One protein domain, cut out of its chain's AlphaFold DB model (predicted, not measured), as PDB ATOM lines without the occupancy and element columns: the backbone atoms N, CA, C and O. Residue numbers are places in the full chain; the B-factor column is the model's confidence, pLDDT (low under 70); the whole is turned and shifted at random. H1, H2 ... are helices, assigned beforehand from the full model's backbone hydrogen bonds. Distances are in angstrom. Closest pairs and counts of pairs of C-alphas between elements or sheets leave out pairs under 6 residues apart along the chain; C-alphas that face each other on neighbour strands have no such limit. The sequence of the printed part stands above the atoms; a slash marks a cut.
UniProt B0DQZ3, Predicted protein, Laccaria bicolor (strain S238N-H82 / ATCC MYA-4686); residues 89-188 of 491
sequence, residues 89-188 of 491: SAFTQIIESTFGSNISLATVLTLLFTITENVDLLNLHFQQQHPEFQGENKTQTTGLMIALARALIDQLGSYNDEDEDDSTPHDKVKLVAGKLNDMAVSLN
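This is residues 89 to 188 of the 491 residues of the protein "Predicted protein" of Laccaria bicolor (strain S238N-H82 / ATCC MYA-4686) (UniProt B0DQZ3). The longest helix, H5, runs through the middle of a group of five helices, with H4 crossing it at nearly a right angle and H1 side by side with the later part of H5, running opposite ways. H2 crosses near H5 on the same side as H4, H3 sits toward one end of H4, and the loop of residues 157 to 168 sticks out. The printed part has 100 residues, with five named helices in the order H1, H2, H3, H4, H5 and no named strand; its class is all helix. It is compact, with a radius of gyration of the C-alphas of 14.2 A and spans of 44 by 34 by 21 A.

H1, residues 89 to 99, and H5, residues 169 to 186, touch at a shallow tilt of 19 degrees, opposite ways; the closest C-alphas are those of Thr 98 and Lys 179, 5.8 A apart, and H5 touches H1 with residues 179 to 186 alone. H2, residues 105 to 117, is close to H1 but not clearly touching, about perpendicular at 84 degrees, with the closest C-alphas, those of Ile 95 and Val 108, 7.4 A apart. H2 is also close to H5 but not clearly touching: the closest C-alphas, those of Ile 115 and Ala 184, are 6.8 A apart. H3, residues 119 to 129, and H4, residues 143 to 156, only just touch, with 3 pairs of C-alphas within 8 A, at a steep tilt of 45 degrees, opposite ways; the closest C-alphas are those of His 125 and Leu 144, 6.5 A apart, and H4 touches H3 with residues 144 to 145 alone. H4 and H5 touch and stand about perpendicular, at 77 degrees, with the closest C-alphas, those of Ala 149 and Ala 177, 5.1 A apart; H5 touches H4 with residues 173 to 181 alone. H1 is apart from H3 and from H4. In H1, H2, H3, H4 and H5 every O i to N i+4 pair is within hydrogen-bond range.

H1 begins at C-alpha 89, at (-2.979, 53.397, 15.350), and is 15.2 A long from first to last C-alpha. H2 is 18.0 A long and H3 15.2 A. H4 begins at C-alpha 143, at (-10.678, 33.383, -7.308), and is 19.9 A long. H5 is 25.8 A long and ends at C-alpha 186, at (-1.486, 42.702, 8.178).

The two C-alphas farthest apart are those of Gln 134 and Glu 162, 44.9 A. The printed part has no cut. The links from H1 to H2 and from H2 to H3 are tight; those from H3 to H4, 13 residues, and from H4 to H5, 12 residues, are long. Residues 157 to 168 stand free. The mean pLDDT of the printed part is 92.3, and residues 158 to 164 are under 70.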
ATOM      1  N   SER A  89      -3.998  52.738  16.180       94.94
ATOM      2  CA  SER A  89      -2.979  53.397  15.350       94.94
ATOM      3  C   SER A  89      -2.367  52.479  14.291       94.94
ATOM      4  O   SER A  89      -2.186  52.912  13.157       94.94
ATOM      5  N   ALA A  90      -2.059  51.224  14.639       94.75
ATOM      6  CA  ALA A  90      -1.543  50.256  13.670       94.75
ATOM      7  C   ALA A  90      -2.618  49.911  12.632       94.75
ATOM      8  O   ALA A  90      -2.342  49.882  11.438       94.75
ATOM      9  N   PHE A  91      -3.861  49.735  13.084       94.06
ATOM     10  CA  PHE A  91      -4.993  49.506  12.197       94.06
ATOM     11  C   PHE A  91      -5.213  50.672  11.222       94.06
ATOM     12  O   PHE A  91      -5.325  50.448  10.019       94.06
ATOM     13  N   THR A  92      -5.206  51.921  11.698       93.69
ATOM     14  CA  THR A  92      -5.324  53.110  10.841       93.69
ATOM     15  C   THR A  92      -4.199  53.176   9.812       93.69
ATOM     16  O   THR A  92      -4.480  53.414   8.643       93.69
ATOM     17  N   GLN A  93      -2.953  52.891  10.205       95.69
ATOM     18  CA  GLN A  93      -1.822  52.870   9.272       95.69
ATOM     19  C   GLN A  93      -1.992  51.820   8.169       95.69
ATOM     20  O   GLN A  93      -1.743  52.132   7.008       95.69
ATOM     21  N   ILE A  94      -2.462  50.615   8.508       95.12
ATOM     22  CA  ILE A  94      -2.745  49.550   7.529       95.12
ATOM     23  C   ILE A  94      -3.830  49.996   6.547       95.12
ATOM     24  O   ILE A  94      -3.722  49.775   5.341       95.12
ATOM     25  N   ILE A  95      -4.891  50.627   7.046       94.50
ATOM     26  CA  ILE A  95      -5.990  51.105   6.207       94.50
ATOM     27  C   ILE A  95      -5.523  52.235   5.285       94.50
ATOM     28  O   ILE A  95      -5.789  52.178   4.085       94.50
ATOM     29  N   GLU A  96      -4.792  53.218   5.809       94.94
ATOM     30  CA  GLU A  96      -4.250  54.329   5.024       94.94
ATOM     31  C   GLU A  96      -3.260  53.840   3.961       94.94
ATOM     32  O   GLU A  96      -3.322  54.301   2.821       94.94
ATOM     33  N   SER A  97      -2.394  52.873   4.288       94.88
ATOM     34  CA  SER A  97      -1.430  52.318   3.332       94.88
ATOM     35  C   SER A  97      -2.092  51.472   2.246       94.88
ATOM     36  O   SER A  97      -1.612  51.438   1.116       94.88
ATOM     37  N   THR A  98      -3.186  50.783   2.576       93.94
ATOM     38  CA  THR A  98      -3.838  49.826   1.674       93.94
ATOM     39  C   THR A  98      -4.913  50.498   0.821       93.94
ATOM     40  O   THR A  98      -4.952  50.340  -0.402       93.94
ATOM     41  N   PHE A  99      -5.800  51.274   1.436       91.50
ATOM     42  CA  PHE A  99      -6.971  51.862   0.785       91.50
ATOM     43  C   PHE A  99      -6.846  53.368   0.532       91.50
ATOM     44  O   PHE A  99      -7.597  53.888  -0.289       91.50
ATOM     45  N   GLY A 100      -5.868  54.040   1.141       92.38
ATOM     46  CA  GLY A 100      -5.687  55.488   1.054       92.38
ATOM     47  C   GLY A 100      -6.383  56.241   2.191       92.38
ATOM     48  O   GLY A 100      -7.180  55.686   2.944       92.38
ATOM     49  N   SER A 101      -6.082  57.535   2.317       92.56
ATOM     50  CA  SER A 101      -6.601  58.397   3.393       92.56
ATOM     51  C   SER A 101      -8.079  58.773   3.238       92.56
ATOM     52  O   SER A 101      -8.715  59.184   4.202       92.56
ATOM     53  N   ASN A 102      -8.634  58.650   2.030       91.75
ATOM     54  CA  ASN A 102      -9.983  59.117   1.694       91.75
ATOM     55  C   ASN A 102     -11.047  58.020   1.863       91.75
ATOM     56  O   ASN A 102     -11.994  57.943   1.085       91.75
ATOM     57  N   ILE A 103     -10.898  57.148   2.860       92.31
ATOM     58  CA  ILE A 103     -11.846  56.063   3.121       92.31
ATOM     59  C   ILE A 103     -12.778  56.416   4.282       92.31
ATOM     60  O   ILE A 103     -12.359  56.924   5.322       92.31
ATOM     61  N   SER A 104     -14.075  56.152   4.112       94.12
ATOM     62  CA  SER A 104     -15.049  56.396   5.175       94.12
ATOM     63  C   SER A 104     -14.891  55.377   6.308       94.12
ATOM     64  O   SER A 104     -14.619  54.201   6.063       94.12
ATOM     65  N   LEU A 105     -15.144  55.795   7.551       93.50
ATOM     66  CA  LEU A 105     -15.144  54.886   8.702       93.50
ATOM     67  C   LEU A 105     -16.101  53.697   8.501       93.50
ATOM     68  O   LEU A 105     -15.773  52.574   8.874       93.50
ATOM     69  N   ALA A 106     -17.266  53.934   7.890       94.56
ATOM     70  CA  ALA A 106     -18.240  52.886   7.598       94.56
ATOM     71  C   ALA A 106     -17.651  51.819   6.664       94.56
ATOM     72  O   ALA A 106     -17.761  50.631   6.950       94.56
ATOM     73  N   THR A 107     -16.955  52.231   5.601       94.38
ATOM     74  CA  THR A 107     -16.242  51.313   4.706       94.38
ATOM     75  C   THR A 107     -15.195  50.501   5.462       94.38
ATOM     76  O   THR A 107     -15.135  49.286   5.302       94.38
ATOM     77  N   VAL A 108     -14.386  51.154   6.298       94.62
ATOM     78  CA  VAL A 108     -13.330  50.488   7.074       94.62
ATOM     79  C   VAL A 108     -13.909  49.405   7.982       94.62
ATOM     80  O   VAL A 108     -13.385  48.292   8.024       94.62
ATOM     81  N   LEU A 109     -15.013  49.705   8.668       94.38
ATOM     82  CA  LEU A 109     -15.720  48.733   9.502       94.38
ATOM     83  C   LEU A 109     -16.290  47.587   8.662       94.38
ATOM     84  O   LEU A 109     -16.093  46.429   9.019       94.38
ATOM     85  N   THR A 110     -16.926  47.878   7.525       95.44
ATOM     86  CA  THR A 110     -17.440  46.847   6.611       95.44
ATOM     87  C   THR A 110     -16.329  45.913   6.136       95.44
ATOM     88  O   THR A 110     -16.514  44.698   6.159       95.44
ATOM     89  N   LEU A 111     -15.161  46.442   5.759       95.12
ATOM     90  CA  LEU A 111     -14.003  45.644   5.343       95.12
ATOM     91  C   LEU A 111     -13.493  44.758   6.483       95.12
ATOM     92  O   LEU A 111     -13.288  43.559   6.291       95.12
ATOM     93  N   LEU A 112     -13.340  45.329   7.680       94.81
ATOM     94  CA  LEU A 112     -12.885  44.611   8.867       94.81
ATOM     95  C   LEU A 112     -13.832  43.462   9.235       94.81
ATOM     96  O   LEU A 112     -13.380  42.330   9.411       94.81
ATOM     97  N   PHE A 113     -15.138  43.726   9.310       94.88
ATOM     98  CA  PHE A 113     -16.141  42.701   9.600       94.88
ATOM     99  C   PHE A 113     -16.195  41.642   8.504       94.88
ATOM    100  O   PHE A 113     -16.188  40.453   8.801       94.88
ATOM    101  N   THR A 114     -16.135  42.047   7.237       96.31
ATOM    102  CA  THR A 114     -16.149  41.102   6.117       96.31
ATOM    103  C   THR A 114     -14.960  40.143   6.177       96.31
ATOM    104  O   THR A 114     -15.148  38.938   6.038       96.31
ATOM    105  N   ILE A 115     -13.742  40.631   6.420       96.00
ATOM    106  CA  ILE A 115     -12.561  39.759   6.510       96.00
ATOM    107  C   ILE A 115     -12.629  38.870   7.763       96.00
ATOM    108  O   ILE A 115     -12.398  37.665   7.670       96.00
ATOM    109  N   THR A 116     -12.981  39.429   8.926       94.88
ATOM    110  CA  THR A 116     -12.995  38.682  10.201       94.88
ATOM    111  C   THR A 116     -14.133  37.665  10.315       94.88
ATOM    112  O   THR A 116     -13.975  36.659  11.004       94.88
ATOM    113  N   GLU A 117     -15.256  37.863   9.619       95.19
ATOM    114  CA  GLU A 117     -16.378  36.915   9.601       95.19
ATOM    115  C   GLU A 117     -16.219  35.794   8.561       95.19
ATOM    116  O   GLU A 117     -16.872  34.758   8.669       95.19
ATOM    117  N   ASN A 118     -15.323  35.946   7.579       95.94
ATOM    118  CA  ASN A 118     -15.132  34.980   6.492       95.94
ATOM    119  C   ASN A 118     -13.837  34.153   6.641       95.94
ATOM    120  O   ASN A 118     -13.128  33.899   5.666       95.94
ATOM    121  N   VAL A 119     -13.530  33.674   7.853       95.62
ATOM    122  CA  VAL A 119     -12.289  32.917   8.145       95.62
ATOM    123  C   VAL A 119     -12.112  31.642   7.314       95.62
ATOM    124  O   VAL A 119     -10.991  31.281   6.966       95.62
ATOM    125  N   ASP A 120     -13.195  30.947   6.955       96.00
ATOM    126  CA  ASP A 120     -13.114  29.752   6.105       96.00
ATOM    127  C   ASP A 120     -12.691  30.103   4.672       96.00
ATOM    128  O   ASP A 120     -11.915  29.368   4.058       96.00
ATOM    129  N   LEU A 121     -13.144  31.254   4.159       97.06
ATOM    130  CA  LEU A 121     -12.701  31.781   2.870       97.06
ATOM    131  C   LEU A 121     -11.204  32.097   2.918       97.06
ATOM    132  O   LEU A 121     -10.486  31.721   1.992       97.06
ATOM    133  N   LEU A 122     -10.727  32.720   4.003       97.00
ATOM    134  CA  LEU A 122      -9.302  33.009   4.202       97.00
ATOM    135  C   LEU A 122      -8.466  31.730   4.296       97.00
ATOM    136  O   LEU A 122      -7.450  31.626   3.616       97.00
ATOM    137  N   ASN A 123      -8.911  30.725   5.056       96.44
ATOM    138  CA  ASN A 123      -8.230  29.427   5.138       96.44
ATOM    139  C   ASN A 123      -8.022  28.807   3.748       96.44
ATOM    140  O   ASN A 123      -6.911  28.402   3.409       96.44
ATOM    141  N   LEU A 124      -9.076  28.776   2.927       95.88
ATOM    142  CA  LEU A 124      -9.004  28.254   1.559       95.88
ATOM    143  C   LEU A 124      -8.125  29.126   0.652       95.88
ATOM    144  O   LEU A 124      -7.376  28.603  -0.169       95.88
ATOM    145  N   HIS A 125      -8.211  30.450   0.793       96.75
ATOM    146  CA  HIS A 125      -7.396  31.398   0.040       96.75
ATOM    147  C   HIS A 125      -5.899  31.200   0.308       96.75
ATOM    148  O   HIS A 125      -5.130  31.021  -0.636       96.75
ATOM    149  N   PHE A 126      -5.489  31.154   1.577       96.88
ATOM    150  CA  PHE A 126      -4.086  30.978   1.942       96.88
ATOM    151  C   PHE A 126      -3.569  29.574   1.625       96.88
ATOM    152  O   PHE A 126      -2.410  29.437   1.242       96.88
ATOM    153  N   GLN A 127      -4.412  28.539   1.695       95.06
ATOM    154  CA  GLN A 127      -4.045  27.200   1.222       95.06
ATOM    155  C   GLN A 127      -3.735  27.188  -0.284       95.06
ATOM    156  O   GLN A 127      -2.781  26.556  -0.717       95.06
ATOM    157  N   GLN A 128      -4.490  27.939  -1.091       95.31
ATOM    158  CA  GLN A 128      -4.217  28.080  -2.527       95.31
ATOM    159  C   GLN A 128      -2.977  28.941  -2.839       95.31
ATOM    160  O   GLN A 128      -2.401  28.815  -3.922       95.31
ATOM    161  N   GLN A 129      -2.566  29.825  -1.927       95.94
ATOM    162  CA  GLN A 129      -1.311  30.579  -2.041       95.94
ATOM    163  C   GLN A 129      -0.081  29.736  -1.667       95.94
ATOM    164  O   GLN A 129       0.989  29.932  -2.252       95.94
ATOM    165  N   HIS A 130      -0.247  28.781  -0.749       95.62
ATOM    166  CA  HIS A 130       0.806  27.918  -0.212       95.62
ATOM    167  C   HIS A 130       0.550  26.453  -0.598       95.62
ATOM    168  O   HIS A 130       0.152  25.652   0.244       95.62
ATOM    169  N   PRO A 131       0.751  26.089  -1.879       92.94
ATOM    170  CA  PRO A 131       0.560  24.723  -2.331       92.94
ATOM    171  C   PRO A 131       1.467  23.751  -1.575       92.94
ATOM    172  O   PRO A 131       2.686  23.938  -1.524       92.94
ATOM    173  N   GLU A 132       0.873  22.693  -1.033       92.19
ATOM    174  CA  GLU A 132       1.594  21.631  -0.320       92.19
ATOM    175  C   GLU A 132       2.264  20.649  -1.294       92.19
ATOM    176  O   GLU A 132       3.279  20.028  -0.970       92.19
ATOM    177  N   PHE A 133       1.725  20.517  -2.511       92.06
ATOM    178  CA  PHE A 133       2.188  19.545  -3.496       92.06
ATOM    179  C   PHE A 133       3.015  20.189  -4.611       92.06
ATOM    180  O   PHE A 133       2.695  21.250  -5.153       92.06
ATOM    181  N   GLN A 134       4.090  19.504  -5.012       92.81
ATOM    182  CA  GLN A 134       4.899  19.927  -6.153       92.81
ATOM    183  C   GLN A 134       4.063  19.902  -7.441       92.81
ATOM    184  O   GLN A 134       3.512  18.867  -7.812       92.81
ATOM    185  N   GLY A 135       4.015  21.035  -8.146       92.00
ATOM    186  CA  GLY A 135       3.303  21.187  -9.421       92.00
ATOM    187  C   GLY A 135       2.006  21.996  -9.338       92.00
ATOM    188  O   GLY A 135       1.439  22.328 -10.377       92.00
ATOM    189  N   GLU A 136       1.552  22.358  -8.138       92.56
ATOM    190  CA  GLU A 136       0.456  23.309  -7.973       92.56
ATOM    191  C   GLU A 136       0.931  24.748  -8.242       92.56
ATOM    192  O   GLU A 136       2.029  25.162  -7.859       92.56
ATOM    193  N   ASN A 137       0.097  25.530  -8.933       92.50
ATOM    194  CA  ASN A 137       0.426  26.905  -9.289       92.50
ATOM    195  C   ASN A 137       0.165  27.841  -8.107       92.50
ATOM    196  O   ASN A 137      -0.983  28.016  -7.701       92.50
ATOM    197  N   LYS A 138       1.212  28.520  -7.626       93.38
ATOM    198  CA  LYS A 138       1.068  29.622  -6.667       93.38
ATOM    199  C   LYS A 138       0.317  30.775  -7.329       93.38
ATOM    200  O   LYS A 138       0.781  31.336  -8.321       93.38
ATOM    201  N   THR A 139      -0.841  31.136  -6.781       92.19
ATOM    202  CA  THR A 139      -1.604  32.305  -7.234       92.19
ATOM    203  C   THR A 139      -1.638  33.347  -6.131       92.19
ATOM    204  O   THR A 139      -2.128  33.071  -5.047       92.19
ATOM    205  N   GLN A 140      -1.127  34.551  -6.400       92.00
ATOM    206  CA  GLN A 140      -1.109  35.633  -5.407       92.00
ATOM    207  C   GLN A 140      -2.527  36.084  -5.029       92.00
ATOM    208  O   GLN A 140      -2.809  36.367  -3.875       92.00
ATOM    209  N   THR A 141      -3.451  36.122  -5.988       93.69
ATOM    210  CA  THR A 141      -4.848  36.492  -5.740       93.69
ATOM    211  C   THR A 141      -5.740  35.373  -6.233       93.69
ATOM    212  O   THR A 141      -5.837  35.130  -7.438       93.69
ATOM    213  N   THR A 142      -6.385  34.673  -5.305       96.25
ATOM    214  CA  THR A 142      -7.233  33.537  -5.660       96.25
ATOM    215  C   THR A 142      -8.602  33.999  -6.148       96.25
ATOM    216  O   THR A 142      -9.052  35.113  -5.865       96.25
ATOM    217  N   GLY A 143      -9.310  33.116  -6.857       96.50
ATOM    218  CA  GLY A 143     -10.678  33.383  -7.308       96.50
ATOM    219  C   GLY A 143     -11.647  33.708  -6.162       96.50
ATOM    220  O   GLY A 143     -12.590  34.467  -6.373       96.50
ATOM    221  N   LEU A 144     -11.386  33.199  -4.950       96.56
ATOM    222  CA  LEU A 144     -12.181  33.493  -3.753       96.56
ATOM    223  C   LEU A 144     -12.049  34.957  -3.328       96.56
ATOM    224  O   LEU A 144     -13.056  35.619  -3.098       96.56
ATOM    225  N   MET A 145     -10.822  35.485  -3.300       97.56
ATOM    226  CA  MET A 145     -10.586  36.885  -2.945       97.56
ATOM    227  C   MET A 145     -11.136  37.839  -4.016       97.56
ATOM    228  O   MET A 145     -11.685  38.889  -3.698       97.56
ATOM    229  N   ILE A 146     -11.078  37.440  -5.293       97.69
ATOM    230  CA  ILE A 146     -11.713  38.166  -6.407       97.69
ATOM    231  C   ILE A 146     -13.239  38.199  -6.246       97.69
ATOM    232  O   ILE A 146     -13.856  39.236  -6.482       97.69
ATOM    233  N   ALA A 147     -13.862  37.084  -5.855       97.69
ATOM    234  CA  ALA A 147     -15.302  37.027  -5.617       97.69
ATOM    235  C   ALA A 147     -15.717  37.906  -4.427       97.69
ATOM    236  O   ALA A 147     -16.690  38.651  -4.540       97.69
ATOM    237  N   LEU A 148     -14.945  37.875  -3.335       97.56
ATOM    238  CA  LEU A 148     -15.161  38.732  -2.169       97.56
ATOM    239  C   LEU A 148     -15.043  40.218  -2.532       97.56
ATOM    240  O   LEU A 148     -15.913  41.010  -2.183       97.56
ATOM    241  N   ALA A 149     -14.014  40.583  -3.300       97.00
ATOM    242  CA  ALA A 149     -13.818  41.946  -3.780       97.00
ATOM    243  C   ALA A 149     -14.988  42.440  -4.641       97.00
ATOM    244  O   ALA A 149     -15.429  43.571  -4.465       97.00
ATOM    245  N   ARG A 150     -15.528  41.600  -5.539       96.88
ATOM    246  CA  ARG A 150     -16.724  41.957  -6.326       96.88
ATOM    247  C   ARG A 150     -17.927  42.224  -5.434       96.88
ATOM    248  O   ARG A 150     -18.542  43.269  -5.576       96.88
ATOM    249  N   ALA A 151     -18.210  41.320  -4.495       97.00
ATOM    250  CA  ALA A 151     -19.330  41.483  -3.573       97.00
ATOM    251  C   ALA A 151     -19.209  42.772  -2.742       97.00
ATOM    252  O   ALA A 151     -20.199  43.471  -2.543       97.00
ATOM    253  N   LEU A 152     -17.993  43.121  -2.311       95.75
ATOM    254  CA  LEU A 152     -17.725  44.363  -1.586       95.75
ATOM    255  C   LEU A 152     -17.904  45.611  -2.452       95.75
ATOM    256  O   LEU A 152     -18.500  46.576  -1.987       95.75
ATOM    257  N   ILE A 153     -17.419  45.599  -3.696       94.38
ATOM    258  CA  ILE A 153     -17.619  46.708  -4.643       94.38
ATOM    259  C   ILE A 153     -19.114  46.901  -4.926       94.38
ATOM    260  O   ILE A 153     -19.597  48.029  -4.926       94.38
ATOM    261  N   ASP A 154     -19.856  45.808  -5.109       94.44
ATOM    262  CA  ASP A 154     -21.301  45.861  -5.335       94.44
ATOM    263  C   ASP A 154     -22.043  46.423  -4.105       94.44
ATOM    264  O   ASP A 154     -22.978  47.208  -4.256       94.44
ATOM    265  N   GLN A 155     -21.616  46.067  -2.887       94.44
ATOM    266  CA  GLN A 155     -22.242  46.510  -1.634       94.44
ATOM    267  C   GLN A 155     -21.918  47.962  -1.264       94.44
ATOM    268  O   GLN A 155     -22.791  48.688  -0.791       94.44
ATOM    269  N   LEU A 156     -20.664  48.384  -1.428       91.69
ATOM    270  CA  LEU A 156     -20.213  49.739  -1.090       91.69
ATOM    271  C   LEU A 156     -20.661  50.777  -2.130       91.69
ATOM    272  O   LEU A 156     -20.488  51.977  -1.922       91.69
ATOM    273  N   GLY A 157     -21.278  50.309  -3.216       87.62
ATOM    274  CA  GLY A 157     -21.563  51.099  -4.395       87.62
ATOM    275  C   GLY A 157     -20.312  51.246  -5.252       87.62
ATOM    276  O   GLY A 157     -19.180  51.163  -4.775       87.62
ATOM    277  N   SER A 158     -20.527  51.478  -6.548       68.38
ATOM    278  CA  SER A 158     -19.459  51.922  -7.438       68.38
ATOM    279  C   SER A 158     -18.798  53.132  -6.790       68.38
ATOM    280  O   SER A 158     -19.420  54.193  -6.704       68.38
ATOM    281  N   TYR A 159     -17.568  52.956  -6.298       65.69
ATOM    282  CA  TYR A 159     -16.669  54.058  -6.001       65.69
ATOM    283  C   TYR A 159     -16.523  54.816  -7.311       65.69
ATOM    284  O   TYR A 159     -15.727  54.454  -8.178       65.69
ATOM    285  N   ASN A 160     -17.380  55.815  -7.494       58.88
ATOM    286  CA  ASN A 160     -17.293  56.773  -8.574       58.88
ATOM    287  C   ASN A 160     -16.146  57.716  -8.217       58.88
ATOM    288  O   ASN A 160     -16.354  58.912  -8.040       58.88
ATOM    289  N   ASP A 161     -14.951  57.160  -8.027       60.56
ATOM    290  CA  ASP A 161     -13.746  57.950  -8.129       60.56
ATOM    291  C   ASP A 161     -13.719  58.391  -9.590       60.56
ATOM    292  O   ASP A 161     -13.522  57.592 -10.507       60.56
ATOM    293  N   GLU A 162     -14.053  59.664  -9.790       60.31
ATOM    294  CA  GLU A 162     -14.063  60.364 -11.078       60.31
ATOM    295  C   GLU A 162     -12.656  60.480 -11.686       60.31
ATOM    296  O   GLU A 162     -12.483  61.067 -12.753       60.31
ATOM    297  N   ASP A 163     -11.653  59.904 -11.026       63.62
ATOM    298  CA  ASP A 163     -10.326  59.738 -11.573       63.62
ATOM    299  C   ASP A 163     -10.420  58.769 -12.760       63.62
ATOM    300  O   ASP A 163     -10.688  57.575 -12.599       63.62
ATOM    301  N   GLU A 164     -10.242  59.326 -13.966       68.12
ATOM    302  CA  GLU A 164     -10.149  58.666 -15.278       68.12
ATOM    303  C   GLU A 164      -8.977  57.665 -15.340       68.12
ATOM    304  O   GLU A 164      -8.088  57.751 -16.185       68.12
ATOM    305  N   ASP A 165      -8.928  56.704 -14.426       76.62
ATOM    306  CA  ASP A 165      -8.062  55.555 -14.571       76.62
ATOM    307  C   ASP A 165      -8.701  54.634 -15.614       76.62
ATOM    308  O   ASP A 165      -9.759  54.036 -15.380       76.62
ATOM    309  N   ASP A 166      -8.041  54.523 -16.770       87.38
ATOM    310  CA  ASP A 166      -8.381  53.666 -17.919       87.38
ATOM    311  C   ASP A 166      -8.385  52.154 -17.573       87.38
ATOM    312  O   ASP A 166      -8.455  51.288 -18.454       87.38
ATOM    313  N   SER A 167      -8.299  51.798 -16.288       89.75
ATOM    314  CA  SER A 167      -8.317  50.427 -15.805       89.75
ATOM    315  C   SER A 167      -9.670  49.766 -16.053       89.75
ATOM    316  O   SER A 167     -10.751  50.304 -15.785       89.75
ATOM    317  N   THR A 168      -9.624  48.539 -16.578       92.06
ATOM    318  CA  THR A 168     -10.851  47.790 -16.829       92.06
ATOM    319  C   THR A 168     -11.539  47.465 -15.497       92.06
ATOM    320  O   THR A 168     -10.865  47.291 -14.477       92.06
ATOM    321  N   PRO A 169     -12.875  47.287 -15.465       90.81
ATOM    322  CA  PRO A 169     -13.575  46.873 -14.246       90.81
ATOM    323  C   PRO A 169     -12.978  45.606 -13.614       90.81
ATOM    324  O   PRO A 169     -13.015  45.426 -12.398       90.81
ATOM    325  N   HIS A 170     -12.391  44.727 -14.431       94.19
ATOM    326  CA  HIS A 170     -11.726  43.530 -13.939       94.19
ATOM    327  C   HIS A 170     -10.421  43.845 -13.191       94.19
ATOM    328  O   HIS A 170     -10.158  43.223 -12.156       94.19
ATOM    329  N   ASP A 171      -9.633  44.799 -13.679       94.06
ATOM    330  CA  ASP A 171      -8.385  45.214 -13.038       94.06
ATOM    331  C   ASP A 171      -8.666  45.877 -11.687       94.06
ATOM    332  O   ASP A 171      -8.010  45.541 -10.702       94.06
ATOM    333  N   LYS A 172      -9.727  46.695 -11.602       92.62
ATOM    334  CA  LYS A 172     -10.198  47.294 -10.339       92.62
ATOM    335  C   LYS A 172     -10.546  46.228  -9.299       92.62
ATOM    336  O   LYS A 172     -10.056  46.274  -8.174       92.62
ATOM    337  N   VAL A 173     -11.313  45.207  -9.688       95.44
ATOM    338  CA  VAL A 173     -11.641  44.071  -8.805       95.44
ATOM    339  C   VAL A 173     -10.379  43.346  -8.337       95.44
ATOM    340  O   VAL A 173     -10.270  42.988  -7.167       95.44
ATOM    341  N   LYS A 174      -9.425  43.102  -9.241       96.38
ATOM    342  CA  LYS A 174      -8.182  42.397  -8.907       96.38
ATOM    343  C   LYS A 174      -7.318  43.214  -7.943       96.38
ATOM    344  O   LYS A 174      -6.735  42.642  -7.027       96.38
ATOM    345  N   LEU A 175      -7.282  44.532  -8.118       94.94
ATOM    346  CA  LEU A 175      -6.590  45.462  -7.234       94.94
ATOM    347  C   LEU A 175      -7.223  45.486  -5.835       94.94
ATOM    348  O   LEU A 175      -6.505  45.369  -4.847       94.94
ATOM    349  N   VAL A 176      -8.555  45.538  -5.739       94.94
ATOM    350  CA  VAL A 176      -9.267  45.433  -4.453       94.94
ATOM    351  C   VAL A 176      -9.021  44.076  -3.793       94.94
ATOM    352  O   VAL A 176      -8.758  44.017  -2.598       94.94
ATOM    353  N   ALA A 177      -9.025  42.982  -4.556       97.19
ATOM    354  CA  ALA A 177      -8.716  41.656  -4.026       97.19
ATOM    355  C   ALA A 177      -7.276  41.553  -3.485       97.19
ATOM    356  O   ALA A 177      -7.060  40.925  -2.453       97.19
ATOM    357  N   GLY A 178      -6.301  42.192  -4.141       96.88
ATOM    358  CA  GLY A 178      -4.935  42.319  -3.620       96.88
ATOM    359  C   GLY A 178      -4.894  43.082  -2.294       96.88
ATOM    360  O   GLY A 178      -4.359  42.581  -1.313       96.88
ATOM    361  N   LYS A 179      -5.574  44.230  -2.224       96.19
ATOM    362  CA  LYS A 179      -5.705  45.030  -0.996       96.19
ATOM    363  C   LYS A 179      -6.344  44.257   0.165       96.19
ATOM    364  O   LYS A 179      -5.893  44.361   1.299       96.19
ATOM    365  N   LEU A 180      -7.378  43.460  -0.110       96.88
ATOM    366  CA  LEU A 180      -8.017  42.603   0.897       96.88
ATOM    367  C   LEU A 180      -7.072  41.510   1.409       96.88
ATOM    368  O   LEU A 180      -7.058  41.236   2.607       96.88
ATOM    369  N   ASN A 181      -6.274  40.911   0.520       97.00
ATOM    370  CA  ASN A 181      -5.227  39.971   0.911       97.00
ATOM    371  C   ASN A 181      -4.197  40.641   1.834       97.00
ATOM    372  O   ASN A 181      -3.914  40.121   2.909       97.00
ATOM    373  N   ASP A 182      -3.693  41.817   1.458       96.00
ATOM    374  CA  ASP A 182      -2.679  42.536   2.238       96.00
ATOM    375  C   ASP A 182      -3.219  42.959   3.613       96.00
ATOM    376  O   ASP A 182      -2.518  42.866   4.624       96.00
ATOM    377  N   MET A 183      -4.496  43.345   3.678       95.81
ATOM    378  CA  MET A 183      -5.193  43.616   4.933       95.81
ATOM    379  C   MET A 183      -5.320  42.357   5.803       95.81
ATOM    380  O   MET A 183      -5.073  42.432   7.003       95.81
ATOM    381  N   ALA A 184      -5.668  41.200   5.229       96.38
ATOM    382  CA  ALA A 184      -5.754  39.940   5.974       96.38
ATOM    383  C   ALA A 184      -4.391  39.519   6.551       96.38
ATOM    384  O   ALA A 184      -4.316  39.144   7.720       96.38
ATOM    385  N   VAL A 185      -3.316  39.657   5.766       95.50
ATOM    386  CA  VAL A 185      -1.936  39.416   6.220       95.50
ATOM    387  C   VAL A 185      -1.559  40.381   7.345       95.50
ATOM    388  O   VAL A 185      -1.098  39.951   8.395       95.50
ATOM    389  N   SER A 186      -1.834  41.677   7.181       94.75
ATOM    390  CA  SER A 186      -1.486  42.702   8.178       94.75
ATOM    391  C   SER A 186      -2.245  42.554   9.504       94.75
ATOM    392  O   SER A 186      -1.771  43.001  10.547       94.75
ATOM    393  N   LEU A 187      -3.428  41.933   9.477       94.50
ATOM    394  CA  LEU A 187      -4.222  41.607  10.666       94.50
ATOM    395  C   LEU A 187      -3.823  40.268  11.312       94.50
ATOM    396  O   LEU A 187      -4.484  39.846  12.261       94.50
ATOM    397  N   ASN A 188      -2.776  39.598  10.812       95.19
ATOM    398  CA  ASN A 188      -2.380  38.242  11.205       95.19
ATOM    399  C   ASN A 188      -3.533  37.227  11.081       95.19
ATOM    400  O   ASN A 188      -3.661  36.301  11.881       95.19
TER     401      ASN A 188